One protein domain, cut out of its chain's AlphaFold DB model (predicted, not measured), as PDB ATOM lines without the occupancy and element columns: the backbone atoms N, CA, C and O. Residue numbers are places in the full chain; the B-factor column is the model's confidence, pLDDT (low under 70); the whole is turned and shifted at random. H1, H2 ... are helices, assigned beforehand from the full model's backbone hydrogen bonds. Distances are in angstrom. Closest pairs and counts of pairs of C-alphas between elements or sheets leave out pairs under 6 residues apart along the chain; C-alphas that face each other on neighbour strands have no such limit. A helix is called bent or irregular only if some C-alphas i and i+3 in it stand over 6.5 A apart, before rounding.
ATOM      1  N   LEU A  11     112.610-208.902 274.432       76.56
ATOM      2  CA  LEU A  11     113.875-209.406 273.878       76.56
ATOM      3  C   LEU A  11     114.529-210.459 274.779       76.56
ATOM      4  O   LEU A  11     115.483-211.117 274.364       76.56
ATOM      5  N   ASP A  12     114.024-210.612 276.001       74.44
ATOM      6  CA  ASP A  12     114.457-211.640 276.936       74.44
ATOM      7  C   ASP A  12     114.180-213.042 276.381       74.44
ATOM      8  O   ASP A  12     113.163-213.291 275.732       74.44
ATOM      9  N   PHE A  13     115.107-213.962 276.641       77.81
ATOM     10  CA  PHE A  13     114.930-215.367 276.300       77.81
ATOM     11  C   PHE A  13     113.882-215.996 277.219       77.81
ATOM     12  O   PHE A  13     114.053-216.031 278.439       77.81
ATOM     13  N   ASP A  14     112.795-216.487 276.631       77.81
ATOM     14  CA  ASP A  14     111.733-217.169 277.361       77.81
ATOM     15  C   ASP A  14     112.061-218.659 277.504       77.81
ATOM     16  O   ASP A  14     111.962-219.435 276.551       77.81
ATOM     17  N   VAL A  15     112.435-219.061 278.718       73.44
ATOM     18  CA  VAL A  15     112.804-220.443 279.054       73.44
ATOM     19  C   VAL A  15     111.665-221.433 278.808       73.44
ATOM     20  O   VAL A  15     111.926-222.596 278.504       73.44
ATOM     21  N   SER A  16     110.403-220.998 278.874       72.69
ATOM     22  CA  SER A  16     109.268-221.889 278.605       72.69
ATOM     23  C   SER A  16     109.273-222.435 277.172       72.69
ATOM     24  O   SER A  16     108.743-223.512 276.924       72.69
ATOM     25  N   THR A  17     109.945-221.757 276.234       81.06
ATOM     26  CA  THR A  17     110.037-222.187 274.829       81.06
ATOM     27  C   THR A  17     110.942-223.401 274.612       81.06
ATOM     28  O   THR A  17     110.787-224.113 273.619       81.06
ATOM     29  N   ILE A  18     111.865-223.666 275.540       79.88
ATOM     30  CA  ILE A  18     112.751-224.839 275.506       79.88
ATOM     31  C   ILE A  18     112.323-225.933 276.483       79.88
ATOM     32  O   ILE A  18     112.975-226.973 276.530       79.88
ATOM     33  N   LYS A  19     111.234-225.719 277.228       75.94
ATOM     34  CA  LYS A  19     110.685-226.674 278.188       75.94
ATOM     35  C   LYS A  19     109.366-227.264 277.714       75.94
ATOM     36  O   LYS A  19     108.570-226.618 277.036       75.94
ATOM     37  N   SER A  20     109.132-228.492 278.138       74.44
ATOM     38  CA  SER A  20     107.849-229.168 278.066       74.44
ATOM     39  C   SER A  20     106.959-228.750 279.242       74.44
ATOM     40  O   SER A  20     107.411-228.165 280.229       74.44
ATOM     41  N   SER A  21     105.672-229.093 279.176       67.50
ATOM     42  CA  SER A  21     104.717-228.841 280.263       67.50
ATOM     43  C   SER A  21     105.054-229.569 281.573       67.50
ATOM     44  O   SER A  21     104.545-229.180 282.619       67.50
ATOM     45  N   SER A  22     105.897-230.607 281.533       62.56
ATOM     46  CA  SER A  22     106.420-231.316 282.712       62.56
ATOM     47  C   SER A  22     107.683-230.671 283.300       62.56
ATOM     48  O   SER A  22     108.162-231.121 284.338       62.56
ATOM     49  N   GLY A  23     108.218-229.615 282.677       64.06
ATOM     50  CA  GLY A  23     109.425-228.914 283.123       64.06
ATOM     51  C   GLY A  23     110.742-229.507 282.608       64.06
ATOM     52  O   GLY A  23     111.798-228.943 282.895       64.06
ATOM     53  N   GLU A  24     110.689-230.593 281.833       74.25
ATOM     54  CA  GLU A  24     111.842-231.191 281.142       74.25
ATOM     55  C   GLU A  24     112.183-230.427 279.865       74.25
ATOM     56  O   GLU A  24     111.298-229.811 279.265       74.25
ATOM     57  N   LEU A  25     113.448-230.468 279.436       78.06
ATOM     58  CA  LEU A  25     113.828-229.906 278.141       78.06
ATOM     59  C   LEU A  25     113.049-230.596 277.010       78.06
ATOM     60  O   LEU A  25     112.836-231.807 277.022       78.06
ATOM     61  N   ASN A  26     112.626-229.807 276.022       81.62
ATOM     62  CA  ASN A  26     112.068-230.347 274.785       81.62
ATOM     63  C   ASN A  26     113.126-231.191 274.050       81.62
ATOM     64  O   ASN A  26     114.314-231.182 274.382       81.62
ATOM     65  N   ASP A  27     112.706-231.917 273.015       83.69
ATOM     66  CA  ASP A  27     113.655-232.614 272.155       83.69
ATOM     67  C   ASP A  27     114.704-231.641 271.581       83.69
ATOM     68  O   ASP A  27     114.452-230.448 271.388       83.69
ATOM     69  N   ASN A  28     115.908-232.147 271.288       82.25
ATOM     70  CA  ASN A  28     117.023-231.308 270.826       82.25
ATOM     71  C   ASN A  28     116.634-230.406 269.636       82.25
ATOM     72  O   ASN A  28     117.129-229.284 269.520       82.25
ATOM     73  N   LEU A  29     115.739-230.884 268.762       79.88
ATOM     74  CA  LEU A  29     115.228-230.129 267.622       79.88
ATOM     75  C   LEU A  29     114.286-228.993 268.053       79.88
ATOM     76  O   LEU A  29     114.451-227.867 267.577       79.88
ATOM     77  N   GLY A  30     113.342-229.250 268.963       81.81
ATOM     78  CA  GLY A  30     112.458-228.234 269.531       81.81
ATOM     79  C   GLY A  30     113.233-227.121 270.237       81.81
ATOM     80  O   GLY A  30     113.004-225.940 269.961       81.81
ATOM     81  N   CYS A  31     114.230-227.478 271.056       83.50
ATOM     82  CA  CYS A  31     115.113-226.499 271.692       83.50
ATOM     83  C   CYS A  31     115.904-225.676 270.660       83.50
ATOM     84  O   CYS A  31     115.988-224.452 270.772       83.50
ATOM     85  N   ALA A  32     116.450-226.323 269.626       84.56
ATOM     86  CA  ALA A  32     117.212-225.652 268.575       84.56
ATOM     87  C   ALA A  32     116.374-224.621 267.797       84.56
ATOM     88  O   ALA A  32     116.852-223.517 267.517       84.56
ATOM     89  N   ILE A  33     115.119-224.954 267.476       84.69
ATOM     90  CA  ILE A  33     114.185-224.050 266.788       84.69
ATOM     91  C   ILE A  33     113.857-222.838 267.668       84.69
ATOM     92  O   ILE A  33     113.900-221.704 267.187       84.69
ATOM     93  N   ALA A  34     113.573-223.053 268.955       85.44
ATOM     94  CA  ALA A  34     113.284-221.975 269.900       85.44
ATOM     95  C   ALA A  34     114.468-221.002 270.046       85.44
ATOM     96  O   ALA A  34     114.296-219.785 269.928       85.44
ATOM     97  N   ILE A  35     115.684-221.538 270.200       88.38
ATOM     98  CA  ILE A  35     116.926-220.756 270.283       88.38
ATOM     99  C   ILE A  35     117.158-219.943 268.999       88.38
ATOM    100  O   ILE A  35     117.485-218.757 269.069       88.38
ATOM    101  N   GLU A  36     116.969-220.540 267.819       88.25
ATOM    102  CA  GLU A  36     117.138-219.843 266.536       88.25
ATOM    103  C   GLU A  36     116.104-218.734 266.314       88.25
ATOM    104  O   GLU A  36     116.445-217.649 265.826       88.25
ATOM    105  N   ASN A  37     114.850-218.971 266.698       88.25
ATOM    106  CA  ASN A  37     113.790-217.973 266.601       88.25
ATOM    107  C   ASN A  37     114.086-216.772 267.502       88.25
ATOM    108  O   ASN A  37     114.034-215.627 267.039       88.25
ATOM    109  N   TRP A  38     114.484-217.020 268.753       91.69
ATOM    110  CA  TRP A  38     114.875-215.954 269.670       91.69
ATOM    111  C   TRP A  38     116.111-215.190 269.179       91.69
ATOM    112  O   TRP A  38     116.070-213.965 269.088       91.69
ATOM    113  N   LEU A  39     117.180-215.880 268.757       87.94
ATOM    114  CA  LEU A  39     118.380-215.230 268.209       87.94
ATOM    115  C   LEU A  39     118.084-214.416 266.943       87.94
ATOM    116  O   LEU A  39     118.785-213.448 266.645       87.94
ATOM    117  N   THR A  40     117.077-214.803 266.161       88.31
ATOM    118  CA  THR A  40     116.629-214.049 264.983       88.31
ATOM    119  C   THR A  40     115.879-212.789 265.370       88.31
ATOM    120  O   THR A  40     116.144-211.739 264.782       88.31
ATOM    121  N   ASN A  41     115.039-212.860 266.401       87.12
ATOM    122  CA  ASN A  41     114.372-211.692 266.962       87.12
ATOM    123  C   ASN A  41     115.368-210.721 267.626       87.12
ATOM    124  O   ASN A  41     115.374-209.523 267.361       87.12
ATOM    125  N   LEU A  42     116.315-211.238 268.411       84.31
ATOM    126  CA  LEU A  42     117.355-210.411 269.023       84.31
ATOM    127  C   LEU A  42     118.226-209.723 267.960       84.31
ATOM    128  O   LEU A  42     118.590-208.552 268.092       84.31
ATOM    129  N   TYR A  43     118.542-210.428 266.871       83.69
ATOM    130  CA  TYR A  43     119.338-209.872 265.783       83.69
ATOM    131  C   TYR A  43     118.582-208.817 264.969       83.69
ATOM    132  O   TYR A  43     119.192-207.827 264.557       83.69
ATOM    133  N   SER A  44     117.276-208.987 264.743       85.25
ATOM    134  CA  SER A  44     116.472-208.012 263.997       85.25
ATOM    135  C   SER A  44     116.403-206.663 264.727       85.25
ATOM    136  O   SER A  44     116.509-205.616 264.081       85.25
ATOM    137  N   VAL A  45     116.327-206.686 266.063       82.00
ATOM    138  CA  VAL A  45     116.199-205.484 266.898       82.00
ATOM    139  C   VAL A  45     117.554-204.893 267.294       82.00
ATOM    140  O   VAL A  45     117.801-203.701 267.095       82.00
ATOM    141  N   CYS A  46     118.466-205.702 267.837       78.44
ATOM    142  CA  CYS A  46     119.734-205.219 268.395       78.44
ATOM    143  C   CYS A  46     120.899-205.245 267.397       78.44
ATOM    144  O   CYS A  46     121.910-204.571 267.638       78.44
ATOM    145  N   LYS A  47     120.777-205.993 266.285       79.19
ATOM    146  CA  LYS A  47     121.860-206.276 265.319       79.19
ATOM    147  C   LYS A  47     123.138-206.739 266.039       79.19
ATOM    148  O   LYS A  47     123.082-207.189 267.179       79.19
ATOM    149  N   LYS A  48     124.315-206.611 265.419       71.38
ATOM    150  CA  LYS A  48     125.620-206.839 266.075       71.38
ATOM    151  C   LYS A  48     126.058-205.637 266.925       71.38
ATOM    152  O   LYS A  48     127.168-205.141 266.755       71.38
ATOM    153  N   SER A  49     125.193-205.120 267.799       63.75
ATOM    154  CA  SER A  49     125.550-204.018 268.706       63.75
ATOM    155  C   SER A  49     125.720-204.488 270.149       63.75
ATOM    156  O   SER A  49     125.141-205.495 270.556       63.75
ATOM    157  N   GLN A  50     126.458-203.714 270.950       57.50
ATOM    158  CA  GLN A  50     126.632-203.966 272.387       57.50
ATOM    159  C   GLN A  50     125.305-204.010 273.167       57.50
ATOM    160  O   GLN A  50     125.258-204.585 274.246       57.50
ATOM    161  N   ARG A  51     124.206-203.476 272.612       63.47
ATOM    162  CA  ARG A  51     122.870-203.546 273.232       63.47
ATOM    163  C   ARG A  51     122.337-204.975 273.359       63.47
ATOM    164  O   ARG A  51     121.430-205.189 274.149       63.47
ATOM    165  N   ALA A  52     122.874-205.925 272.590       62.31
ATOM    166  CA  ALA A  52     122.508-207.336 272.688       62.31
ATOM    167  C   ALA A  52     123.161-208.046 273.889       62.31
ATOM    168  O   ALA A  52     122.673-209.096 274.288       62.31
ATOM    169  N   LEU A  53     124.247-207.498 274.458       54.88
ATOM    170  CA  LEU A  53     125.052-208.183 275.478       54.88
ATOM    171  C   LEU A  53     124.261-208.572 276.735       54.88
ATOM    172  O   LEU A  53     124.328-209.745 277.082       54.88
ATOM    173  N   PRO A  54     123.447-207.694 277.357       58.31
ATOM    174  CA  PRO A  54     122.709-208.068 278.567       58.31
ATOM    175  C   PRO A  54     121.694-209.197 278.329       58.31
ATOM    176  O   PRO A  54     121.479-210.044 279.188       58.31
ATOM    177  N   PHE A  55     121.082-209.232 277.139       69.06
ATOM    178  CA  PHE A  55     120.130-210.279 276.753       69.06
ATOM    179  C   PHE A  55     120.834-211.601 276.443       69.06
ATOM    180  O   PHE A  55     120.329-212.663 276.793       69.06
ATOM    181  N   LEU A  56     122.005-211.535 275.800       63.25
ATOM    182  CA  LEU A  56     122.850-212.700 275.550       63.25
ATOM    183  C   LEU A  56     123.358-213.293 276.863       63.25
ATOM    184  O   LEU A  56     123.232-214.492 277.044       63.25
ATOM    185  N   GLU A  57     123.869-212.469 277.775       61.09
ATOM    186  CA  GLU A  57     124.364-212.874 279.096       61.09
ATOM    187  C   GLU A  57     123.270-213.581 279.905       61.09
ATOM    188  O   GLU A  57     123.433-214.733 280.298       61.09
ATOM    189  N   LYS A  58     122.087-212.966 280.006       64.50
ATOM    190  CA  LYS A  58     120.927-213.573 280.671       64.50
ATOM    191  C   LYS A  58     120.496-214.895 280.023       64.50
ATOM    192  O   LYS A  58     120.153-215.839 280.728       64.50
ATOM    193  N   ALA A  59     120.504-214.987 278.693       69.38
ATOM    194  CA  ALA A  59     120.143-216.217 277.988       69.38
ATOM    195  C   ALA A  59     121.198-217.323 278.140       69.38
ATOM    196  O   ALA A  59     120.830-218.487 278.274       69.38
ATOM    197  N   ILE A  60     122.488-216.966 278.139       68.75
ATOM    198  CA  ILE A  60     123.609-217.878 278.401       68.75
ATOM    199  C   ILE A  60     123.415-218.534 279.772       68.75
ATOM    200  O   ILE A  60     123.435-219.761 279.861       68.75
ATOM    201  N   ASP A  61     123.145-217.738 280.806       61.81
ATOM    202  CA  ASP A  61     122.965-218.237 282.173       61.81
ATOM    203  C   ASP A  61     121.716-219.121 282.314       61.81
ATOM    204  O   ASP A  61     121.760-220.178 282.951       61.81
ATOM    205  N   LEU A  62     120.603-218.724 281.683       68.31
ATOM    206  CA  LEU A  62     119.353-219.488 281.708       68.31
ATOM    207  C   LEU A  62     119.499-220.838 280.996       68.31
ATOM    208  O   LEU A  62     119.182-221.868 281.582       68.31
ATOM    209  N   VAL A  63     120.008-220.864 279.760       73.00
ATOM    210  CA  VAL A  63     120.154-222.117 278.997       73.00
ATOM    211  C   VAL A  63     121.138-223.064 279.684       73.00
ATOM    212  O   VAL A  63     120.861-224.261 279.762       73.00
ATOM    213  N   TYR A  64     122.245-222.547 280.225       70.25
ATOM    214  CA  TYR A  64     123.203-223.358 280.980       70.25
ATOM    215  C   TYR A  64     122.553-224.009 282.205       70.25
ATOM    216  O   TYR A  64     122.661-225.220 282.399       70.25
ATOM    217  N   SER A  65     121.823-223.215 282.995       64.06
ATOM    218  CA  SER A  65     121.149-223.684 284.212       64.06
ATOM    219  C   SER A  65     120.105-224.760 283.916       64.06
ATOM    220  O   SER A  65     119.971-225.714 284.676       64.06
ATOM    221  N   GLU A  66     119.383-224.649 282.800       73.12
ATOM    222  CA  GLU A  66     118.369-225.640 282.427       73.12
ATOM    223  C   GLU A  66     118.956-226.954 281.926       73.12
ATOM    224  O   GLU A  66     118.447-228.026 282.255       73.12
ATOM    225  N   VAL A  67     120.053-226.886 281.174       73.69
ATOM    226  CA  VAL A  67     120.807-228.079 280.780       73.69
ATOM    227  C   VAL A  67     121.366-228.785 282.010       73.69
ATOM    228  O   VAL A  67     121.298-230.010 282.111       73.69
ATOM    229  N   GLU A  68     121.882-228.027 282.974       68.38
ATOM    230  CA  GLU A  68     122.352-228.613 284.220       68.38
ATOM    231  C   GLU A  68     121.208-229.233 285.037       68.38
ATOM    232  O   GLU A  68     121.354-230.335 285.568       68.38
ATOM    233  N   ALA A  69     120.050-228.572 285.107       65.81
ATOM    234  CA  ALA A  69     118.872-229.100 285.788       65.81
ATOM    235  C   ALA A  69     118.357-230.400 285.143       65.81
ATOM    236  O   ALA A  69     117.902-231.299 285.854       65.81
ATOM    237  N   GLU A  70     118.449-230.531 283.819       72.00
ATOM    238  CA  GLU A  70     118.131-231.766 283.093       72.00
ATOM    239  C   GLU A  70     119.102-232.901 283.449       72.00
ATOM    240  O   GLU A  70     118.678-234.010 283.786       72.00
ATOM    241  N   LEU A  71     120.410-232.625 283.466       68.19
ATOM    242  CA  LEU A  71     121.432-233.592 283.890       68.19
ATOM    243  C   LEU A  71     121.249-234.010 285.358       68.19
ATOM    244  O   LEU A  71     121.374-235.183 285.715       68.19
ATOM    245  N   TYR A  72     120.842-233.072 286.215       61.53
ATOM    246  CA  TYR A  72     120.471-233.369 287.594       61.53
ATOM    247  C   TYR A  72     119.271-234.311 287.690       61.53
ATOM    248  O   TYR A  72     119.330-235.305 288.418       61.53
ATOM    249  N   ARG A  73     118.199-234.046 286.937       66.25
ATOM    250  CA  ARG A  73     116.993-234.887 286.923       66.25
ATOM    251  C   ARG A  73     117.287-236.287 286.379       66.25
ATOM    252  O   ARG A  73     116.973-237.273 287.044       66.25
ATOM    253  N   THR A  74     117.979-236.381 285.248       69.38
ATOM    254  CA  THR A  74     118.359-237.659 284.615       69.38
ATOM    255  C   THR A  74     119.326-238.489 285.463       69.38
ATOM    256  O   THR A  74     119.279-239.717 285.428       69.38
ATOM    257  N   SER A  75     120.141-237.850 286.306       61.44
ATOM    258  CA  SER A  75     121.001-238.548 287.270       61.44
ATOM    259  C   SER A  75     120.289-239.076 288.527       61.44
ATOM    260  O   SER A  75     120.933-239.641 289.420       61.44
ATOM    261  N   GLY A  76     118.970-238.882 288.636       57.59
ATOM    262  CA  GLY A  76     118.194-239.234 289.824       57.59
ATOM    263  C   GLY A  76     118.476-238.313 291.015       57.59
ATOM    264  O   GLY A  76     118.489-238.775 292.156       57.59
ATOM    265  N   GLY A  77     118.753-237.030 290.761       51.97
ATOM    266  CA  GLY A  77     119.004-236.027 291.800       51.97
ATOM    267  C   GLY A  77     120.398-236.104 292.429       51.97
ATOM    268  O   GLY A  77     120.611-235.645 293.551       51.97
ATOM    269  N   LYS A  78     121.371-236.705 291.736       46.81
ATOM    270  CA  LYS A  78     122.747-236.834 292.227       46.81
ATOM    271  C   LYS A  78     123.624-235.759 291.598       46.81
ATOM    272  O   LYS A  78     124.169-235.942 290.517       46.81
ATOM    273  N   ALA A  79     123.848-234.668 292.326       43.56
ATOM    274  CA  ALA A  79     124.649-233.530 291.856       43.56
ATOM    275  C   ALA A  79     126.118-233.850 291.493       43.56
ATOM    276  O   ALA A  79     126.787-232.990 290.930       43.56
ATOM    277  N   SER A  80     126.641-235.035 291.821       41.38
ATOM    278  CA  SER A  80     127.988-235.486 291.428       41.38
ATOM    279  C   SER A  80     128.023-236.411 290.225       41.38
ATOM    280  O   SER A  80     129.100-236.811 289.797       41.38
ATOM    281  N   ALA A  81     126.861-236.885 289.783       43.88
ATOM    282  CA  ALA A  81     126.777-237.853 288.702       43.88
ATOM    283  C   ALA A  81     127.033-237.201 287.342       43.88
ATOM    284  O   ALA A  81     127.149-237.913 286.355       43.88
ATOM    285  N   TYR A  82     127.113-235.870 287.323       49.97
ATOM    286  CA  TYR A  82     127.477-235.089 286.166       49.97
ATOM    287  C   TYR A  82     128.393-233.933 286.570       49.97
ATOM    288  O   TYR A  82     128.362-233.437 287.701       49.97
ATOM    289  N   SER A  83     129.226-233.513 285.626       53.88
ATOM    290  CA  SER A  83     130.190-232.421 285.777       53.88
ATOM    291  C   SER A  83     129.862-231.259 284.838       53.88
ATOM    292  O   SER A  83     129.124-231.424 283.866       53.88
ATOM    293  N   ALA A  84     130.461-230.085 285.060       55.94
ATOM    294  CA  ALA A  84     130.377-228.965 284.113       55.94
ATOM    295  C   ALA A  84     130.851-229.365 282.696       55.94
ATOM    296  O   ALA A  84     130.344-228.863 281.693       55.94
ATOM    297  N   ALA A  85     131.755-230.349 282.590       60.03
ATOM    298  CA  ALA A  85     132.182-230.923 281.315       60.03
ATOM    299  C   ALA A  85     131.048-231.647 280.567       60.03
ATOM    300  O   ALA A  85     131.051-231.692 279.339       60.03
ATOM    301  N   GLU A  86     130.096-232.236 281.287       65.38
ATOM    302  CA  GLU A  86     128.940-232.927 280.708       65.38
ATOM    303  C   GLU A  86     127.836-231.950 280.317       65.38
ATOM    304  O   GLU A  86     127.262-232.103 279.240       65.38
ATOM    305  N   VAL A  87     127.626-230.891 281.110       68.12
ATOM    306  CA  VAL A  87     126.778-229.748 280.724       68.12
ATOM    307  C   VAL A  87     127.285-229.163 279.406       68.12
ATOM    308  O   VAL A  87     126.520-228.962 278.467       68.12
ATOM    309  N   ALA A  88     128.604-228.992 279.290       65.75
ATOM    310  CA  ALA A  88     129.231-228.449 278.095       65.75
ATOM    311  C   ALA A  88     129.138-229.356 276.853       65.75
ATOM    312  O   ALA A  88     129.178-228.861 275.729       65.75
ATOM    313  N   LYS A  89     129.011-230.673 277.045       71.00
ATOM    314  CA  LYS A  89     128.823-231.662 275.967       71.00
ATOM    315  C   LYS A  89     127.354-231.894 275.624       71.00
ATOM    316  O   LYS A  89     127.062-232.642 274.690       71.00
ATOM    317  N   HIS A  90     126.429-231.295 276.369       79.00
ATOM    318  CA  HIS A  90     125.014-231.482 276.124       79.00
ATOM    319  C   HIS A  90     124.617-230.865 274.769       79.00
ATOM    320  O   HIS A  90     124.950-229.704 274.515       79.00
ATOM    321  N   PRO A  91     123.860-231.576 273.908       80.62
ATOM    322  CA  PRO A  91     123.547-231.114 272.552       80.62
ATOM    323  C   PRO A  91     122.873-229.737 272.490       80.62
ATOM    324  O   PRO A  91     123.152-228.946 271.593       80.62
ATOM    325  N   VAL A  92     121.999-229.430 273.456       81.50
ATOM    326  CA  VAL A  92     121.311-228.128 273.534       81.50
ATOM    327  C   VAL A  92     122.289-226.991 273.850       81.50
ATOM    328  O   VAL A  92     122.196-225.921 273.247       81.50
ATOM    329  N   TRP A  93     123.248-227.226 274.751       81.00
ATOM    330  CA  TRP A  93     124.265-226.237 275.108       81.00
ATOM    331  C   TRP A  93     125.252-226.014 273.961       81.00
ATOM    332  O   TRP A  93     125.492-224.874 273.562       81.00
ATOM    333  N   ASP A  94     125.754-227.104 273.379       77.56
ATOM    334  CA  ASP A  94     126.646-227.077 272.218       77.56
ATOM    335  C   ASP A  94     126.017-226.289 271.056       77.56
ATOM    336  O   ASP A  94     126.605-225.339 270.529       77.56
ATOM    337  N   PHE A  95     124.756-226.588 270.725       82.19
ATOM    338  CA  PHE A  95     124.018-225.859 269.699       82.19
ATOM    339  C   PHE A  95     123.872-224.366 270.031       82.19
ATOM    340  O   PHE A  95     124.117-223.515 269.170       82.19
ATOM    341  N   PHE A  96     123.489-224.029 271.265       82.81
ATOM    342  CA  PHE A  96     123.310-222.645 271.701       82.81
ATOM    343  C   PHE A  96     124.597-221.825 271.541       82.81
ATOM    344  O   PHE A  96     124.593-220.788 270.866       82.81
ATOM    345  N   VAL A  97     125.715-222.322 272.083       74.31
ATOM    346  CA  VAL A  97     127.029-221.665 272.010       74.31
ATOM    347  C   VAL A  97     127.462-221.484 270.556       74.31
ATOM    348  O   VAL A  97     127.873-220.387 270.167       74.31
ATOM    349  N   GLN A  98     127.308-222.513 269.714       75.00
ATOM    350  CA  GLN A  98     127.638-222.422 268.290       75.00
ATOM    351  C   GLN A  98     126.836-221.322 267.577       75.00
ATOM    352  O   GLN A  98     127.397-220.552 266.788       75.00
ATOM    353  N   ARG A  99     125.526-221.206 267.840       81.69
ATOM    354  CA  ARG A  99     124.673-220.195 267.188       81.69
ATOM    355  C   ARG A  99     124.945-218.779 267.687       81.69
ATOM    356  O   ARG A  99     124.998-217.862 266.858       81.69
ATOM    357  N   VAL A 100     125.185-218.599 268.987       73.12
ATOM    358  CA  VAL A 100     125.592-217.309 269.570       73.12
ATOM    359  C   VAL A 100     126.923-216.859 268.974       73.12
ATOM    360  O   VAL A 100     126.993-215.762 268.420       73.12
ATOM    361  N   THR A 101     127.947-217.714 268.968       69.75
ATOM    362  CA  THR A 101     129.266-217.385 268.405       69.75
ATOM    363  C   THR A 101     129.193-217.106 266.903       69.75
ATOM    364  O   THR A 101     129.796-216.150 266.414       69.75
ATOM    365  N   LYS A 102     128.386-217.855 266.141       76.62
ATOM    366  CA  LYS A 102     128.212-217.611 264.700       76.62
ATOM    367  C   LYS A 102     127.568-216.250 264.402       76.62
ATOM    368  O   LYS A 102     127.980-215.569 263.461       76.62
ATOM    369  N   ARG A 103     126.551-215.840 265.169       76.56
ATOM    370  CA  ARG A 103     125.817-214.580 264.929       76.56
ATOM    371  C   ARG A 103     126.485-213.362 265.578       76.56
ATOM    372  O   ARG A 103     126.507-212.292 264.966       76.56
ATOM    373  N   TYR A 104     127.065-213.533 266.763       65.19
ATOM    374  CA  TYR A 104     127.589-212.471 267.627       65.19
ATOM    375  C   TYR A 104     129.088-212.593 267.941       65.19
ATOM    376  O   TYR A 104     129.580-211.849 268.783       65.19
ATOM    377  N   GLY A 105     129.854-213.439 267.242       59.09
ATOM    378  CA  GLY A 105     131.285-213.673 267.514       59.09
ATOM    379  C   GLY A 105     132.202-212.444 267.414       59.09
ATOM    380  O   GLY A 105     133.316-212.454 267.926       59.09
ATOM    381  N   SER A 106     131.738-211.348 266.802       54.75
ATOM    382  CA  SER A 106     132.436-210.054 266.838       54.75
ATOM    383  C   SER A 106     132.321-209.329 268.187       54.75
ATOM    384  O   SER A 106     133.102-208.421 268.450       54.75
ATOM    385  N   LEU A 107     131.334-209.694 269.010       51.62
ATOM    386  CA  LEU A 107     131.027-209.107 270.319       51.62
ATOM    387  C   LEU A 107     131.330-210.076 271.466       51.62
ATOM    388  O   LEU A 107     131.883-209.661 272.476       51.62
ATOM    389  N   VAL A 108     131.000-211.358 271.296       54.19
ATOM    390  CA  VAL A 108     131.207-212.407 272.298       54.19
ATOM    391  C   VAL A 108     132.277-213.359 271.772       54.19
ATOM    392  O   VAL A 108     132.004-214.209 270.929       54.19
ATOM    393  N   ARG A 109     133.522-213.164 272.225       47.56
ATOM    394  CA  ARG A 109     134.668-214.025 271.860       47.56
ATOM    395  C   ARG A 109     134.744-215.301 272.698       47.56
ATOM    396  O   ARG A 109     135.326-216.281 272.253       47.56
TER     397      ARG A 109
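This is residues 11 to 109 of the 633 residues of an uncharacterized protein of Vibrio tubiashii (UniProt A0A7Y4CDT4). Three helices, H2, H3 and H5, stand side by side as an up-and-down bundle, each running against the one before it, their centres in a triangle. Short H1 packs on H2, and short H4 crosses H3 just before H5. The 99 printed residues hold five named helices, H1 to H5 in order, and no named strand: all helix. The whole is compact, radius of gyration of the C-alphas 13.7 A, spanning 41 by 28 by 20 A.

Find C-alpha 15 at (112.804, -220.443, 279.054), where H1, residues 15 to 18, begins. H2 runs from 28 to 46, 26.3 A. From C-alpha 50 at (126.632, -203.966, 272.387), H3 runs to 74, 36.8 A; it is only just irregular, with C-alphas 51 and 54 7.0 A apart. H4 is residues 84 to 89. H5, residues 91 to 104, 19.7 A, ends at C-alpha 104 at (127.589, -212.471, 267.627).

In the bundle, look at Asn 28 and Val 92, the closest C-alphas of H2 and H5, 6.0 A apart; these helices touch, the same way at a shallow tilt of 20 degrees. H3, with residues 63 to 67 alone, touches residues 92 to 96 of H5, opposite ways at a shallow tilt of 8 degrees; the closest C-alphas, Tyr 64 and Trp 93, are 6.6 A apart. H2 and H3 are close but not clearly touching, closest at C-alphas 46 and 52, 5.5 A. H1 touches H2 at residues 30 to 35 alone, closest at C-alphas 18 and 31, 4.8 A. H4 touches residues 64 to 71 alone of H3, about perpendicular at 82 degrees, closest at C-alphas 68 and 87, 5.8 A. H1 and H4 are apart. Every O i to N i+4 pair is within hydrogen-bond range in H2, H4 and H5, and 19 of 21 in H3; H1 is too short for such a pair.

The farthest C-alphas, Ser 49 and Gly 76, are 41.7 A apart. The printed part has no cut and no long link. Mean pLDDT of the printed part is 70.9; 45 residues are under 70, among them 49 to 62 and 71 to 88.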